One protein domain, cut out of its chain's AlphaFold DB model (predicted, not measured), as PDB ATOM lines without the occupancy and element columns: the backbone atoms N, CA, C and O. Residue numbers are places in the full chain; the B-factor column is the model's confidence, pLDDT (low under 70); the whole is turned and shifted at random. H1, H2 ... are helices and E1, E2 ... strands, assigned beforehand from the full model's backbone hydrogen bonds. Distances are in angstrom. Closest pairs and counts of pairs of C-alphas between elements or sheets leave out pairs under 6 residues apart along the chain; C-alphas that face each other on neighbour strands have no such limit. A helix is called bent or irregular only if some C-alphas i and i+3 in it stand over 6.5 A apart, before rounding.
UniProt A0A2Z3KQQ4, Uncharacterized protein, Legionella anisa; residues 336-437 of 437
ATOM      1  N   THR A 336      31.526 -10.407 238.058       80.56
ATOM      2  CA  THR A 336      30.537 -10.625 237.006       80.56
ATOM      3  C   THR A 336      30.600  -9.503 235.975       80.56
ATOM      4  O   THR A 336      30.862  -8.347 236.297       80.56
ATOM      5  N   PHE A 337      30.273  -9.827 234.730       80.44
ATOM      6  CA  PHE A 337      30.248  -8.958 233.559       80.44
ATOM      7  C   PHE A 337      31.619  -8.414 233.103       80.44
ATOM      8  O   PHE A 337      31.632  -7.440 232.351       80.44
ATOM      9  N   LYS A 338      32.754  -9.047 233.450       88.81
ATOM     10  CA  LYS A 338      34.075  -8.625 232.922       88.81
ATOM     11  C   LYS A 338      34.188  -8.787 231.394       88.81
ATOM     12  O   LYS A 338      34.487  -7.793 230.730       88.81
ATOM     13  N   PRO A 339      33.894  -9.966 230.794       88.81
ATOM     14  CA  PRO A 339      34.014 -10.159 229.343       88.81
ATOM     15  C   PRO A 339      33.173  -9.174 228.515       88.81
ATOM     16  O   PRO A 339      33.692  -8.615 227.549       88.81
ATOM     17  N   PRO A 340      31.903  -8.885 228.879       87.38
ATOM     18  CA  PRO A 340      31.107  -7.863 228.207       87.38
ATOM     19  C   PRO A 340      31.767  -6.486 228.068       87.38
ATOM     20  O   PRO A 340      31.578  -5.872 227.025       87.38
ATOM     21  N   VAL A 341      32.548  -6.003 229.044       89.81
ATOM     22  CA  VAL A 341      33.225  -4.693 228.935       89.81
ATOM     23  C   VAL A 341      34.167  -4.684 227.733       89.81
ATOM     24  O   VAL A 341      34.068  -3.838 226.845       89.81
ATOM     25  N   LEU A 342      35.051  -5.676 227.682       91.19
ATOM     26  CA  LEU A 342      36.100  -5.756 226.680       91.19
ATOM     27  C   LEU A 342      35.539  -6.103 225.293       91.19
ATOM     28  O   LEU A 342      35.910  -5.484 224.298       91.19
ATOM     29  N   VAL A 343      34.565  -7.017 225.228       88.62
ATOM     30  CA  VAL A 343      33.841  -7.336 223.986       88.62
ATOM     31  C   VAL A 343      33.101  -6.106 223.446       88.62
ATOM     32  O   VAL A 343      33.145  -5.849 222.244       88.62
ATOM     33  N   SER A 344      32.450  -5.319 224.309       88.94
ATOM     34  CA  SER A 344      31.763  -4.088 223.903       88.94
ATOM     35  C   SER A 344      32.731  -3.033 223.362       88.94
ATOM     36  O   SER A 344      32.412  -2.416 222.347       88.94
ATOM     37  N   LEU A 345      33.913  -2.853 223.967       90.62
ATOM     38  CA  LEU A 345      34.951  -1.943 223.454       90.62
ATOM     39  C   LEU A 345      35.385  -2.322 222.029       90.62
ATOM     40  O   LEU A 345      35.415  -1.467 221.142       90.62
ATOM     41  N   LEU A 346      35.634  -3.609 221.773       90.88
ATOM     42  CA  LEU A 346      35.978  -4.097 220.430       90.88
ATOM     43  C   LEU A 346      34.833  -3.867 219.431       90.88
ATOM     44  O   LEU A 346      35.058  -3.420 218.308       90.88
ATOM     45  N   GLN A 347      33.584  -4.103 219.842       87.06
ATOM     46  CA  GLN A 347      32.408  -3.833 219.005       87.06
ATOM     47  C   GLN A 347      32.168  -2.336 218.743       87.06
ATOM     48  O   GLN A 347      31.470  -1.996 217.788       87.06
ATOM     49  N   LEU A 348      32.722  -1.444 219.571       87.44
ATOM     50  CA  LEU A 348      32.771   0.007 219.347       87.44
ATOM     51  C   LEU A 348      33.945   0.423 218.439       87.44
ATOM     52  O   LEU A 348      34.259   1.613 218.329       87.44
ATOM     53  N   GLY A 349      34.613  -0.544 217.804       88.62
ATOM     54  CA  GLY A 349      35.704  -0.321 216.862       88.62
ATOM     55  C   GLY A 349      37.036   0.038 217.513       88.62
ATOM     56  O   GLY A 349      37.907   0.556 216.820       88.62
ATOM     57  N   CYS A 350      37.212  -0.183 218.823       91.44
ATOM     58  CA  CYS A 350      38.534  -0.067 219.439       91.44
ATOM     59  C   CYS A 350      39.473  -1.133 218.869       91.44
ATOM     60  O   CYS A 350      39.095  -2.301 218.745       91.44
ATOM     61  N   LEU A 351      40.713  -0.737 218.583       93.44
ATOM     62  CA  LEU A 351      41.781  -1.699 218.348       93.44
ATOM     63  C   LEU A 351      42.080  -2.452 219.650       93.44
ATOM     64  O   LEU A 351      41.797  -1.962 220.746       93.44
ATOM     65  N   VAL A 352      42.662  -3.646 219.533       94.19
ATOM     66  CA  VAL A 352      42.986  -4.491 220.692       94.19
ATOM     67  C   VAL A 352      43.830  -3.752 221.744       94.19
ATOM     68  O   VAL A 352      43.424  -3.781 222.906       94.19
ATOM     69  N   PRO A 353      44.919  -3.034 221.393       93.62
ATOM     70  CA  PRO A 353      45.714  -2.302 222.382       93.62
ATOM     71  C   PRO A 353      44.915  -1.247 223.162       93.62
ATOM     72  O   PRO A 353      45.023  -1.171 224.386       93.62
ATOM     73  N   ASP A 354      44.061  -0.477 222.484       92.31
ATOM     74  CA  ASP A 354      43.244   0.563 223.125       92.31
ATOM     75  C   ASP A 354      42.203  -0.058 224.061       92.31
ATOM     76  O   ASP A 354      42.024   0.384 225.196       92.31
ATOM     77  N   ALA A 355      41.539  -1.124 223.600       95.06
ATOM     78  CA  ALA A 355      40.543  -1.838 224.387       95.06
ATOM     79  C   ALA A 355      41.154  -2.439 225.664       95.06
ATOM     80  O   ALA A 355      40.559  -2.329 226.735       95.06
ATOM     81  N   LEU A 356      42.348  -3.033 225.564       95.69
ATOM     82  CA  LEU A 356      43.078  -3.590 226.704       95.69
ATOM     83  C   LEU A 356      43.541  -2.512 227.680       95.69
ATOM     84  O   LEU A 356      43.425  -2.695 228.890       95.69
ATOM     85  N   THR A 357      44.026  -1.381 227.172       94.31
ATOM     86  CA  THR A 357      44.471  -0.279 228.032       94.31
ATOM     87  C   THR A 357      43.302   0.262 228.855       94.31
ATOM     88  O   THR A 357      43.359   0.234 230.083       94.31
ATOM     89  N   ILE A 358      42.184   0.602 228.202       94.19
ATOM     90  CA  ILE A 358      40.966   1.067 228.883       94.19
ATOM     91  C   ILE A 358      40.462   0.017 229.884       94.19
ATOM     92  O   ILE A 358      40.173   0.333 231.037       94.19
ATOM     93  N   PHE A 359      40.358  -1.248 229.469       94.56
ATOM     94  CA  PHE A 359      39.829  -2.312 230.324       94.56
ATOM     95  C   PHE A 359      40.688  -2.564 231.565       94.56
ATOM     96  O   PHE A 359      40.143  -2.690 232.659       94.56
ATOM     97  N   THR A 360      42.011  -2.635 231.420       92.56
ATOM     98  CA  THR A 360      42.904  -2.945 232.549       92.56
ATOM     99  C   THR A 360      42.974  -1.808 233.565       92.56
ATOM    100  O   THR A 360      43.110  -2.064 234.765       92.56
ATOM    101  N   GLU A 361      42.792  -0.559 233.129       91.81
ATOM    102  CA  GLU A 361      42.578   0.568 234.037       91.81
ATOM    103  C   GLU A 361      41.236   0.461 234.776       91.81
ATOM    104  O   GLU A 361      41.209   0.624 236.000       91.81
ATOM    105  N   ILE A 362      40.143   0.116 234.075       92.50
ATOM    106  CA  ILE A 362      38.813  -0.057 234.691       92.50
ATOM    107  C   ILE A 362      38.893  -1.162 235.741       92.50
ATOM    108  O   ILE A 362      38.392  -1.017 236.854       92.50
ATOM    109  N   GLU A 363      39.535  -2.275 235.393       90.38
ATOM    110  CA  GLU A 363      39.688  -3.432 236.259       90.38
ATOM    111  C   GLU A 363      40.478  -3.099 237.530       90.38
ATOM    112  O   GLU A 363      40.049  -3.467 238.625       90.38
ATOM    113  N   SER A 364      41.580  -2.360 237.394       88.31
ATOM    114  CA  SER A 364      42.430  -1.977 238.526       88.31
ATOM    115  C   SER A 364      41.707  -1.026 239.482       88.31
ATOM    116  O   SER A 364      41.689  -1.269 240.690       88.31
ATOM    117  N   GLN A 365      41.037   0.009 238.961       90.56
ATOM    118  CA  GLN A 365      40.234   0.915 239.790       90.56
ATOM    119  C   GLN A 365      39.076   0.175 240.471       90.56
ATOM    120  O   GLN A 365      38.851   0.339 241.671       90.56
ATOM    121  N   ALA A 366      38.367  -0.689 239.736       90.62
ATOM    122  CA  ALA A 366      37.246  -1.452 240.274       90.62
ATOM    123  C   ALA A 366      37.670  -2.362 241.437       90.62
ATOM    124  O   ALA A 366      36.969  -2.419 242.449       90.62
ATOM    125  N   ALA A 367      38.826  -3.026 241.333       86.94
ATOM    126  CA  ALA A 367      39.362  -3.867 242.402       86.94
ATOM    127  C   ALA A 367      39.675  -3.059 243.677       86.94
ATOM    128  O   ALA A 367      39.309  -3.476 244.781       86.94
ATOM    129  N   GLN A 368      40.289  -1.881 243.531       88.31
ATOM    130  CA  GLN A 368      40.602  -0.989 244.654       88.31
ATOM    131  C   GLN A 368      39.328  -0.472 245.339       88.31
ATOM    132  O   GLN A 368      39.185  -0.585 246.560       88.31
ATOM    133  N   ILE A 369      38.371   0.033 244.554       91.56
ATOM    134  CA  ILE A 369      37.094   0.561 245.053       91.56
ATOM    135  C   ILE A 369      36.292  -0.534 245.766       91.56
ATOM    136  O   ILE A 369      35.742  -0.297 246.842       91.56
ATOM    137  N   TYR A 370      36.234  -1.738 245.194       90.00
ATOM    138  CA  TYR A 370      35.516  -2.870 245.778       90.00
ATOM    139  C   TYR A 370      36.136  -3.320 247.106       90.00
ATOM    140  O   TYR A 370      35.420  -3.474 248.096       90.00
ATOM    141  N   THR A 371      37.465  -3.445 247.157       88.00
ATOM    142  CA  THR A 371      38.193  -3.801 248.385       88.00
ATOM    143  C   THR A 371      37.939  -2.779 249.493       88.00
ATOM    144  O   THR A 371      37.607  -3.149 250.621       88.00
ATOM    145  N   ALA A 372      38.004  -1.483 249.169       91.06
ATOM    146  CA  ALA A 372      37.687  -0.417 250.114       91.06
ATOM    147  C   ALA A 372      36.211  -0.440 250.556       91.06
ATOM    148  O   ALA A 372      35.907  -0.196 251.724       91.06
ATOM    149  N   ALA A 373      35.278  -0.751 249.653       91.44
ATOM    150  CA  ALA A 373      33.855  -0.831 249.973       91.44
ATOM    151  C   ALA A 373      33.524  -1.994 250.922       91.44
ATOM    152  O   ALA A 373      32.700  -1.813 251.820       91.44
ATOM    153  N   ILE A 374      34.185  -3.147 250.770       90.12
ATOM    154  CA  ILE A 374      34.089  -4.264 251.722       90.12
ATOM    155  C   ILE A 374      34.673  -3.861 253.075       90.12
ATOM    156  O   ILE A 374      34.003  -4.007 254.095       90.12
ATOM    157  N   ALA A 375      35.892  -3.311 253.093       91.00
ATOM    158  CA  ALA A 375      36.572  -2.923 254.331       91.00
ATOM    159  C   ALA A 375      35.760  -1.910 255.160       91.00
ATOM    160  O   ALA A 375      35.773  -1.955 256.388       91.00
ATOM    161  N   ASN A 376      35.008  -1.036 254.486       93.69
ATOM    162  CA  ASN A 376      34.144  -0.034 255.109       93.69
ATOM    163  C   ASN A 376      32.696  -0.514 255.354       93.69
ATOM    164  O   ASN A 376      31.850   0.287 255.746       93.69
ATOM    165  N   GLY A 377      32.374  -1.786 255.089       92.38
ATOM    166  CA  GLY A 377      31.039  -2.359 255.303       92.38
ATOM    167  C   GLY A 377      29.945  -1.838 254.359       92.38
ATOM    168  O   GLY A 377      28.763  -2.051 254.620       92.38
ATOM    169  N   ARG A 378      30.312  -1.159 253.264       92.00
ATOM    170  CA  ARG A 378      29.369  -0.657 252.245       92.00
ATOM    171  C   ARG A 378      28.839  -1.782 251.354       92.00
ATOM    172  O   ARG A 378      27.725  -1.677 250.847       92.00
ATOM    173  N   VAL A 379      29.641  -2.825 251.152       88.25
ATOM    174  CA  VAL A 379      29.310  -4.016 250.362       88.25
ATOM    175  C   VAL A 379      29.627  -5.255 251.201       88.25
ATOM    176  O   VAL A 379      30.663  -5.310 251.856       88.25
ATOM    177  N   SER A 380      28.733  -6.248 251.200       86.25
ATOM    178  CA  SER A 380      28.982  -7.532 251.871       86.25
ATOM    179  C   SER A 380      30.073  -8.325 251.147       86.25
ATOM    180  O   SER A 380      30.109  -8.343 249.918       86.25
ATOM    181  N   GLU A 381      30.887  -9.088 251.882       83.44
ATOM    182  CA  GLU A 381      31.862 -10.029 251.298       83.44
ATOM    183  C   GLU A 381      31.218 -11.094 250.391       83.44
ATOM    184  O   GLU A 381      31.895 -11.715 249.575       83.44
ATOM    185  N   SER A 382      29.912 -11.336 250.546       80.38
ATOM    186  CA  SER A 382      29.144 -12.270 249.718       80.38
ATOM    187  C   SER A 382      28.600 -11.651 248.425       80.38
ATOM    188  O   SER A 382      28.018 -12.369 247.613       80.38
ATOM    189  N   THR A 383      28.720 -10.335 248.248       81.88
ATOM    190  CA  THR A 383      28.185  -9.617 247.087       81.88
ATOM    191  C   THR A 383      29.265  -9.518 246.009       81.88
ATOM    192  O   THR A 383      30.289  -8.890 246.271       81.88
ATOM    193  N   PRO A 384      29.082 -10.092 244.806       83.94
ATOM    194  CA  PRO A 384      30.094 -10.039 243.749       83.94
ATOM    195  C   PRO A 384      30.322  -8.615 243.226       83.94
ATOM    196  O   PRO A 384      29.378  -7.835 243.097       83.94
ATOM    197  N   LEU A 385      31.561  -8.307 242.830       87.44
ATOM    198  CA  LEU A 385      31.858  -7.136 242.001       87.44
ATOM    199  C   LEU A 385      31.211  -7.306 240.621       87.44
ATOM    200  O   LEU A 385      31.486  -8.278 239.916       87.44
ATOM    201  N   SER A 386      30.376  -6.353 240.217       87.62
ATOM    202  CA  SER A 386      29.656  -6.386 238.946       87.62
ATOM    203  C   SER A 386      30.044  -5.220 238.041       87.62
ATOM    204  O   SER A 386      29.785  -4.057 238.346       87.62
ATOM    205  N   TYR A 387      30.592  -5.540 236.869       90.00
ATOM    206  CA  TYR A 387      30.929  -4.582 235.807       90.00
ATOM    207  C   TYR A 387      29.720  -4.228 234.936       90.00
ATOM    208  O   TYR A 387      29.841  -3.527 233.936       90.00
ATOM    209  N   ARG A 388      28.534  -4.723 235.297       84.31
ATOM    210  CA  ARG A 388      27.344  -4.691 234.454       84.31
ATOM    211  C   ARG A 388      26.990  -3.304 233.933       84.31
ATOM    212  O   ARG A 388      26.728  -3.179 232.744       84.31
ATOM    213  N   ASN A 389      26.957  -2.289 234.797       82.56
ATOM    214  CA  ASN A 389      26.573  -0.948 234.354       82.56
ATOM    215  C   ASN A 389      27.648  -0.352 233.442       82.56
ATOM    216  O   ASN A 389      27.320   0.360 232.508       82.56
ATOM    217  N   VAL A 390      28.917  -0.693 233.651       85.56
ATOM    218  CA  VAL A 390      30.010  -0.232 232.789       85.56
ATOM    219  C   VAL A 390      30.079  -1.023 231.482       85.56
ATOM    220  O   VAL A 390      30.598  -0.513 230.511       85.56
ATOM    221  N   ALA A 391      29.530  -2.234 231.391       83.00
ATOM    222  CA  ALA A 391      29.616  -3.056 230.182       83.00
ATOM    223  C   ALA A 391      28.736  -2.588 229.002       83.00
ATOM    224  O   ALA A 391      28.894  -3.090 227.881       83.00
ATOM    225  N   PHE A 392      27.798  -1.667 229.234       79.75
ATOM    226  CA  PHE A 392      26.883  -1.170 228.204       79.75
ATOM    227  C   PHE A 392      27.579  -0.205 227.241       79.75
ATOM    228  O   PHE A 392      28.361   0.653 227.651       79.75
ATOM    229  N   LYS A 393      27.265  -0.307 225.943       72.75
ATOM    230  CA  LYS A 393      27.905   0.497 224.886       72.75
ATOM    231  C   LYS A 393      27.692   1.995 225.075       72.75
ATOM    232  O   LYS A 393      28.594   2.778 224.808       72.75
ATOM    233  N   GLU A 394      26.518   2.378 225.554       76.81
ATOM    234  CA  GLU A 394      26.115   3.760 225.805       76.81
ATOM    235  C   GLU A 394      26.943   4.413 226.912       76.81
ATOM    236  O   GLU A 394      27.111   5.628 226.905       76.81
ATOM    237  N   LEU A 395      27.473   3.614 227.842       81.25
ATOM    238  CA  LEU A 395      28.358   4.080 228.906       81.25
ATOM    239  C   LEU A 395      29.833   3.903 228.530       81.25
ATOM    240  O   LEU A 395      30.646   4.760 228.862       81.25
ATOM    241  N   LEU A 396      30.182   2.872 227.755       84.62
ATOM    242  CA  LEU A 396      31.550   2.685 227.262       84.62
ATOM    243  C   LEU A 396      31.961   3.688 226.199       84.62
ATOM    244  O   LEU A 396      33.133   4.041 226.163       84.62
ATOM    245  N   SER A 397      31.047   4.149 225.343       85.19
ATOM    246  CA  SER A 397      31.395   5.142 224.323       85.19
ATOM    247  C   SER A 397      31.887   6.448 224.963       85.19
ATOM    248  O   SER A 397      32.995   6.859 224.630       85.19
ATOM    249  N   PRO A 398      31.189   7.047 225.948       86.44
ATOM    250  CA  PRO A 398      31.716   8.202 226.668       86.44
ATOM    251  C   PRO A 398      33.006   7.921 227.448       86.44
ATOM    252  O   PRO A 398      33.889   8.773 227.458       86.44
ATOM    253  N   ILE A 399      33.162   6.740 228.068       87.94
ATOM    254  CA  ILE A 399      34.421   6.369 228.747       87.94
ATOM    255  C   ILE A 399      35.582   6.338 227.748       87.94
ATOM    256  O   ILE A 399      36.634   6.915 228.008       87.94
ATOM    257  N   LYS A 400      35.383   5.690 226.595       89.38
ATOM    258  CA  LYS A 400      36.352   5.623 225.497       89.38
ATOM    259  C   LYS A 400      36.714   7.024 225.005       89.38
ATOM    260  O   LYS A 400      37.893   7.332 224.862       89.38
ATOM    261  N   ASP A 401      35.719   7.870 224.763       87.88
ATOM    262  CA  ASP A 401      35.932   9.231 224.265       87.88
ATOM    263  C   ASP A 401      36.646  10.111 225.303       87.88
ATOM    264  O   ASP A 401      37.515  10.910 224.952       87.88
ATOM    265  N   PHE A 402      36.330   9.945 226.590       86.25
ATOM    266  CA  PHE A 402      37.040  10.598 227.688       86.25
ATOM    267  C   PHE A 402      38.501  10.141 227.759       86.25
ATOM    268  O   PHE A 402      39.400  10.983 227.770       86.25
ATOM    269  N   TYR A 403      38.745   8.829 227.729       89.06
ATOM    270  CA  TYR A 403      40.090   8.262 227.768       89.06
ATOM    271  C   TYR A 403      40.949   8.744 226.594       89.06
ATOM    272  O   TYR A 403      42.069   9.204 226.794       89.06
ATOM    273  N   ASN A 404      40.408   8.744 225.374       86.19
ATOM    274  CA  ASN A 404      41.131   9.202 224.185       86.19
ATOM    275  C   ASN A 404      41.531  10.686 224.239       86.19
ATOM    276  O   ASN A 404      42.462  11.087 223.546       86.19
ATOM    277  N   ARG A 405      40.821  11.508 225.023       86.25
ATOM    278  CA  ARG A 405      41.133  12.935 225.200       86.25
ATOM    279  C   ARG A 405      42.105  13.189 226.347       86.25
ATOM    280  O   ARG A 405      42.967  14.051 226.220       86.25
ATOM    281  N   ASN A 406      41.931  12.480 227.459       85.44
ATOM    282  CA  ASN A 406      42.594  12.799 228.723       85.44
ATOM    283  C   ASN A 406      43.711  11.819 229.099       85.44
ATOM    284  O   ASN A 406      44.484  12.108 230.006       85.44
ATOM    285  N   HIS A 407      43.793  10.672 228.418       87.94
ATOM    286  CA  HIS A 407      44.679   9.557 228.762       87.94
ATOM    287  C   HIS A 407      44.501   9.077 230.214       87.94
ATOM    288  O   HIS A 407      45.459   8.698 230.881       87.94
ATOM    289  N   CYS A 408      43.263   9.134 230.711       87.00
ATOM    290  CA  CYS A 408      42.849   8.600 232.003       87.00
ATOM    291  C   CYS A 408      41.356   8.249 231.976       87.00
ATOM    292  O   CYS A 408      40.606   8.740 231.127       87.00
ATOM    293  N   LEU A 409      40.911   7.394 232.898       89.19
ATOM    294  CA  LEU A 409      39.493   7.069 233.047       89.19
ATOM    295  C   LEU A 409      38.710   8.153 233.801       89.19
ATOM    296  O   LEU A 409      39.271   8.812 234.680       89.19
ATOM    297  N   PRO A 410      37.397   8.283 233.531       88.56
ATOM    298  CA  PRO A 410      36.500   8.988 234.439       88.56
ATOM    299  C   PRO A 410      36.449   8.289 235.806       88.56
ATOM    300  O   PRO A 410      36.720   7.093 235.915       88.56
ATOM    301  N   GLU A 411      36.056   9.026 236.845       89.69
ATOM    302  CA  GLU A 411      35.928   8.462 238.189       89.69
ATOM    303  C   GLU A 411      34.856   7.358 238.238       89.69
ATOM    304  O   GLU A 411      33.735   7.492 237.729       89.69
ATOM    305  N   LEU A 412      35.218   6.251 238.889       92.25
ATOM    306  CA  LEU A 412      34.354   5.102 239.114       92.25
ATOM    307  C   LEU A 412      33.980   4.995 240.596       92.25
ATOM    308  O   LEU A 412      34.763   5.303 241.490       92.25
ATOM    309  N   THR A 413      32.774   4.505 240.869       91.56
ATOM    310  CA  THR A 413      32.282   4.206 242.222       91.56
ATOM    311  C   THR A 413      31.558   2.863 242.244       91.56
ATOM    312  O   THR A 413      31.345   2.245 241.203       91.56
ATOM    313  N   ILE A 414      31.165   2.388 243.428       91.50
ATOM    314  CA  ILE A 414      30.387   1.155 243.585       91.50
ATOM    315  C   ILE A 414      29.167   1.383 244.479       91.50
ATOM    316  O   ILE A 414      29.257   2.078 245.494       91.50
ATOM    317  N   ASN A 415      28.003   0.840 244.126       88.75
ATOM    318  CA  ASN A 415      26.825   0.902 245.001       88.75
ATOM    319  C   ASN A 415      26.824  -0.220 246.059       88.75
ATOM    320  O   ASN A 415      27.725  -1.056 246.097       88.75
ATOM    321  N   SER A 416      25.817  -0.228 246.939       84.62
ATOM    322  CA  SER A 416      25.651  -1.245 247.991       84.62
ATOM    323  C   SER A 416      25.479  -2.668 247.456       84.62
ATOM    324  O   SER A 416      25.794  -3.633 248.146       84.62
ATOM    325  N   ASP A 417      25.015  -2.794 246.214       82.56
ATOM    326  CA  ASP A 417      24.754  -4.077 245.570       82.56
ATOM    327  C   ASP A 417      25.958  -4.571 244.745       82.56
ATOM    328  O   ASP A 417      25.846  -5.552 244.013       82.56
ATOM    329  N   GLY A 418      27.115  -3.900 244.847       84.56
ATOM    330  CA  GLY A 418      28.360  -4.312 244.194       84.56
ATOM    331  C   GLY A 418      28.486  -3.914 242.718       84.56
ATOM    332  O   GLY A 418      29.411  -4.369 242.045       84.56
ATOM    333  N   TYR A 419      27.596  -3.068 242.190       87.88
ATOM    334  CA  TYR A 419      27.677  -2.600 240.803       87.88
ATOM    335  C   TYR A 419      28.627  -1.415 240.666       87.88
ATOM    336  O   TYR A 419      28.448  -0.393 241.333       87.88
ATOM    337  N   LEU A 420      29.585  -1.544 239.750       90.06
ATOM    338  CA  LEU A 420      30.477  -0.475 239.314       90.06
ATOM    339  C   LEU A 420      29.682   0.593 238.549       90.06
ATOM    340  O   LEU A 420      28.861   0.253 237.700       90.06
ATOM    341  N   ILE A 421      29.900   1.873 238.844       89.06
ATOM    342  CA  ILE A 421      29.157   3.014 238.293       89.06
ATOM    343  C   ILE A 421      30.149   4.101 237.871       89.06
ATOM    344  O   ILE A 421      31.070   4.412 238.619       89.06
ATOM    345  N   VAL A 422      29.927   4.710 236.704       85.69
ATOM    346  CA  VAL A 422      30.640   5.921 236.262       85.69
ATOM    347  C   VAL A 422      29.971   7.143 236.887       85.69
ATOM    348  O   VAL A 422      28.747   7.271 236.797       85.69
ATOM    349  N   THR A 423      30.726   8.034 237.532       80.25
ATOM    350  CA  THR A 423      30.134   9.233 238.144       80.25
ATOM    351  C   THR A 423      29.636  10.207 237.068       80.25
ATOM    352  O   THR A 423      30.289  10.453 236.056       80.25
ATOM    353  N   ALA A 424      28.429  10.752 237.264       65.38
ATOM    354  CA  ALA A 424      27.774  11.610 236.271       65.38
ATOM    355  C   ALA A 424      28.526  12.930 236.026       65.38
ATOM    356  O   ALA A 424      28.470  13.462 234.920       65.38
ATOM    357  N   GLU A 425      29.246  13.437 237.029       60.53
ATOM    358  CA  GLU A 425      30.058  14.658 236.928       60.53
ATOM    359  C   GLU A 425      31.156  14.515 235.862       60.53
ATOM    360  O   GLU A 425      31.348  15.429 235.064       60.53
ATOM    361  N   ALA A 426      31.756  13.327 235.733       53.91
ATOM    362  CA  ALA A 426      32.773  13.039 234.722       53.91
ATOM    363  C   ALA A 426      32.226  12.983 233.278       53.91
ATOM    364  O   ALA A 426      32.986  13.100 232.319       53.91
ATOM    365  N   LEU A 427      30.907  12.815 233.108       55.75
ATOM    366  CA  LEU A 427      30.236  12.756 231.801       55.75
ATOM    367  C   LEU A 427      29.494  14.059 231.445       55.75
ATOM    368  O   LEU A 427      29.135  14.267 230.287       55.75
ATOM    369  N   GLN A 428      29.242  14.946 232.416       54.16
ATOM    370  CA  GLN A 428      28.484  16.190 232.215       54.16
ATOM    371  C   GLN A 428      29.323  17.375 231.716       54.16
ATOM    372  O   GLN A 428      28.747  18.281 231.106       54.16
ATOM    373  N   GLU A 429      30.653  17.367 231.869       50.50
ATOM    374  CA  GLU A 429      31.523  18.408 231.287       50.50
ATOM    375  C   GLU A 429      31.376  18.521 229.750       50.50
ATOM    376  O   GLU A 429      31.610  19.582 229.170       50.50
ATOM    377  N   GLU A 430      30.863  17.480 229.080       47.66
ATOM    378  CA  GLU A 430      30.587  17.480 227.639       47.66
ATOM    379  C   GLU A 430      29.440  18.395 227.184       47.66
ATOM    380  O   GLU A 430      29.476  18.907 226.060       47.66
ATOM    381  N   ASN A 431      28.421  18.634 228.015       41.47
ATOM    382  CA  ASN A 431      27.269  19.450 227.599       41.47
ATOM    383  C   ASN A 431      27.499  20.955 227.769       41.47
ATOM    384  O   ASN A 431      26.761  21.761 227.193       41.47
ATOM    385  N   THR A 432      28.523  21.341 228.524       39.47
ATOM    386  CA  THR A 432      28.860  22.749 228.763       39.47
ATOM    387  C   THR A 432      29.822  23.269 227.696       39.47
ATOM    388  O   THR A 432      29.650  24.387 227.218       39.47
ATOM    389  N   VAL A 433      30.758  22.437 227.220       41.09
ATOM    390  CA  VAL A 433      31.721  22.828 226.171       41.09
ATOM    391  C   VAL A 433      31.073  22.874 224.779       41.09
ATOM    392  O   VAL A 433      31.381  23.762 223.990       41.09
ATOM    393  N   LYS A 434      30.081  22.018 224.485       38.62
ATOM    394  CA  LYS A 434      29.311  22.082 223.221       38.62
ATOM    395  C   LYS A 434      28.287  23.228 223.148       38.62
ATOM    396  O   LYS A 434      27.674  23.414 222.103       38.62
ATOM    397  N   LYS A 435      28.094  23.998 224.228       32.72
ATOM    398  CA  LYS A 435      27.245  25.207 224.252       32.72
ATOM    399  C   LYS A 435      28.028  26.518 224.118       32.72
ATOM    400  O   LYS A 435      27.418  27.582 224.178       32.72
ATOM    401  N   VAL A 436      29.344  26.449 223.917       39.12
ATOM    402  CA  VAL A 436      30.198  27.620 223.681       39.12
ATOM    403  C   VAL A 436      30.964  27.437 222.371       39.12
ATOM    404  O   VAL A 436      32.180  27.290 222.386       39.12
ATOM    405  N   VAL A 437      30.241  27.424 221.245       36.09
ATOM    406  CA  VAL A 437      30.693  27.941 219.937       36.09
ATOM    407  C   VAL A 437      29.486  28.517 219.213       36.09
ATOM    408  O   VAL A 437      28.478  27.781 219.097       36.09
TER     409      VAL A 437
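This is residues 336 to 437 of the 437 residues of an uncharacterized protein of Legionella anisa (UniProt A0A2Z3KQQ4). A two-stranded hairpin, E1 and E2, packs on one side of the long helix H2, while H1 folds back beside the first part of H2 and H3 lies across that same end. A long stretch without named elements, residues 376 to 392, runs back from the far end of H2 to H3, and residues 431 to 437 stick out as a free tail. The printed part has 102 residues, with H1, H2, H3, E1, E2 and H4 in that order along the chain; the sheet E1 - E2 is antiparallel. The class is mostly helix. The whole is compact, with a radius of gyration of the C-alphas of 14.2 A, but elongated in outline, spanning 48 by 30 by 19 A.

Strand E1 is residues 412 to 414 and strand E2 is residues 420 to 422. Helix H2, residues 352 to 375, is the longest at 34.3 A, from C-alpha 352 at (42.986, -4.491, 220.692) to C-alpha 375 at (36.572, -2.923, 254.331). H1 is residues 338 to 347, 14.8 A long, beginning at C-alpha 338 at (34.075, -8.625, 232.922). H3 is residues 393 to 406, 19.5 A long. H4 is residues 425 to 433, 13.6 A long, ending at C-alpha 433 at (31.721, 22.828, 226.171); it is neither bent nor irregular, but only just: C-alphas 426 and 429 are 6.5 A apart.

E1 and E2 form an antiparallel hairpin, with N 413 and O 421 at 2.8 A and N 421 and O 413 at 2.8 A, both within hydrogen-bond range. The closest C-alphas of H2 and E1 are those of Ile 369 and Thr 413, 6.7 A apart. H1 and H2 form a helical hairpin: they touch, through residues 352 to 359 alone of H2, at a shallow tilt of 28 degrees, opposite ways, and their closest C-alphas, those of Leu 345 and Ala 355, are 5.7 A apart. H3 touches H1, about perpendicular at 75 degrees, with the C-alphas of Ser 344 and Lys 393 closest at 6.1 A. H3 is close to H2 but not clearly touching, with the C-alphas of Ile 358 and Lys 400 closest at 7.3 A. H4 is close to H3 but not clearly touching, with the C-alphas of Pro 398 and Leu 427 closest at 7.0 A. H4 is apart from H1, H2 and E1. Every O i to N i+4 pair is within hydrogen-bond range in H2, against 5 of 6 in H1, 9 of 10 in H3 and 0 of 5 in H4, where 2 of 6 O i to N i+3 pairs are within range.

The two C-alphas farthest apart, those of Ser 382 and Val 437, the chain's last residue, are 50.1 A apart. The printed part has no cut. The link from H2 to H3, 17 residues, is long; the other links are tight. Mean pLDDT of the printed part is 82.4, and residues 424 to 437 are under 70.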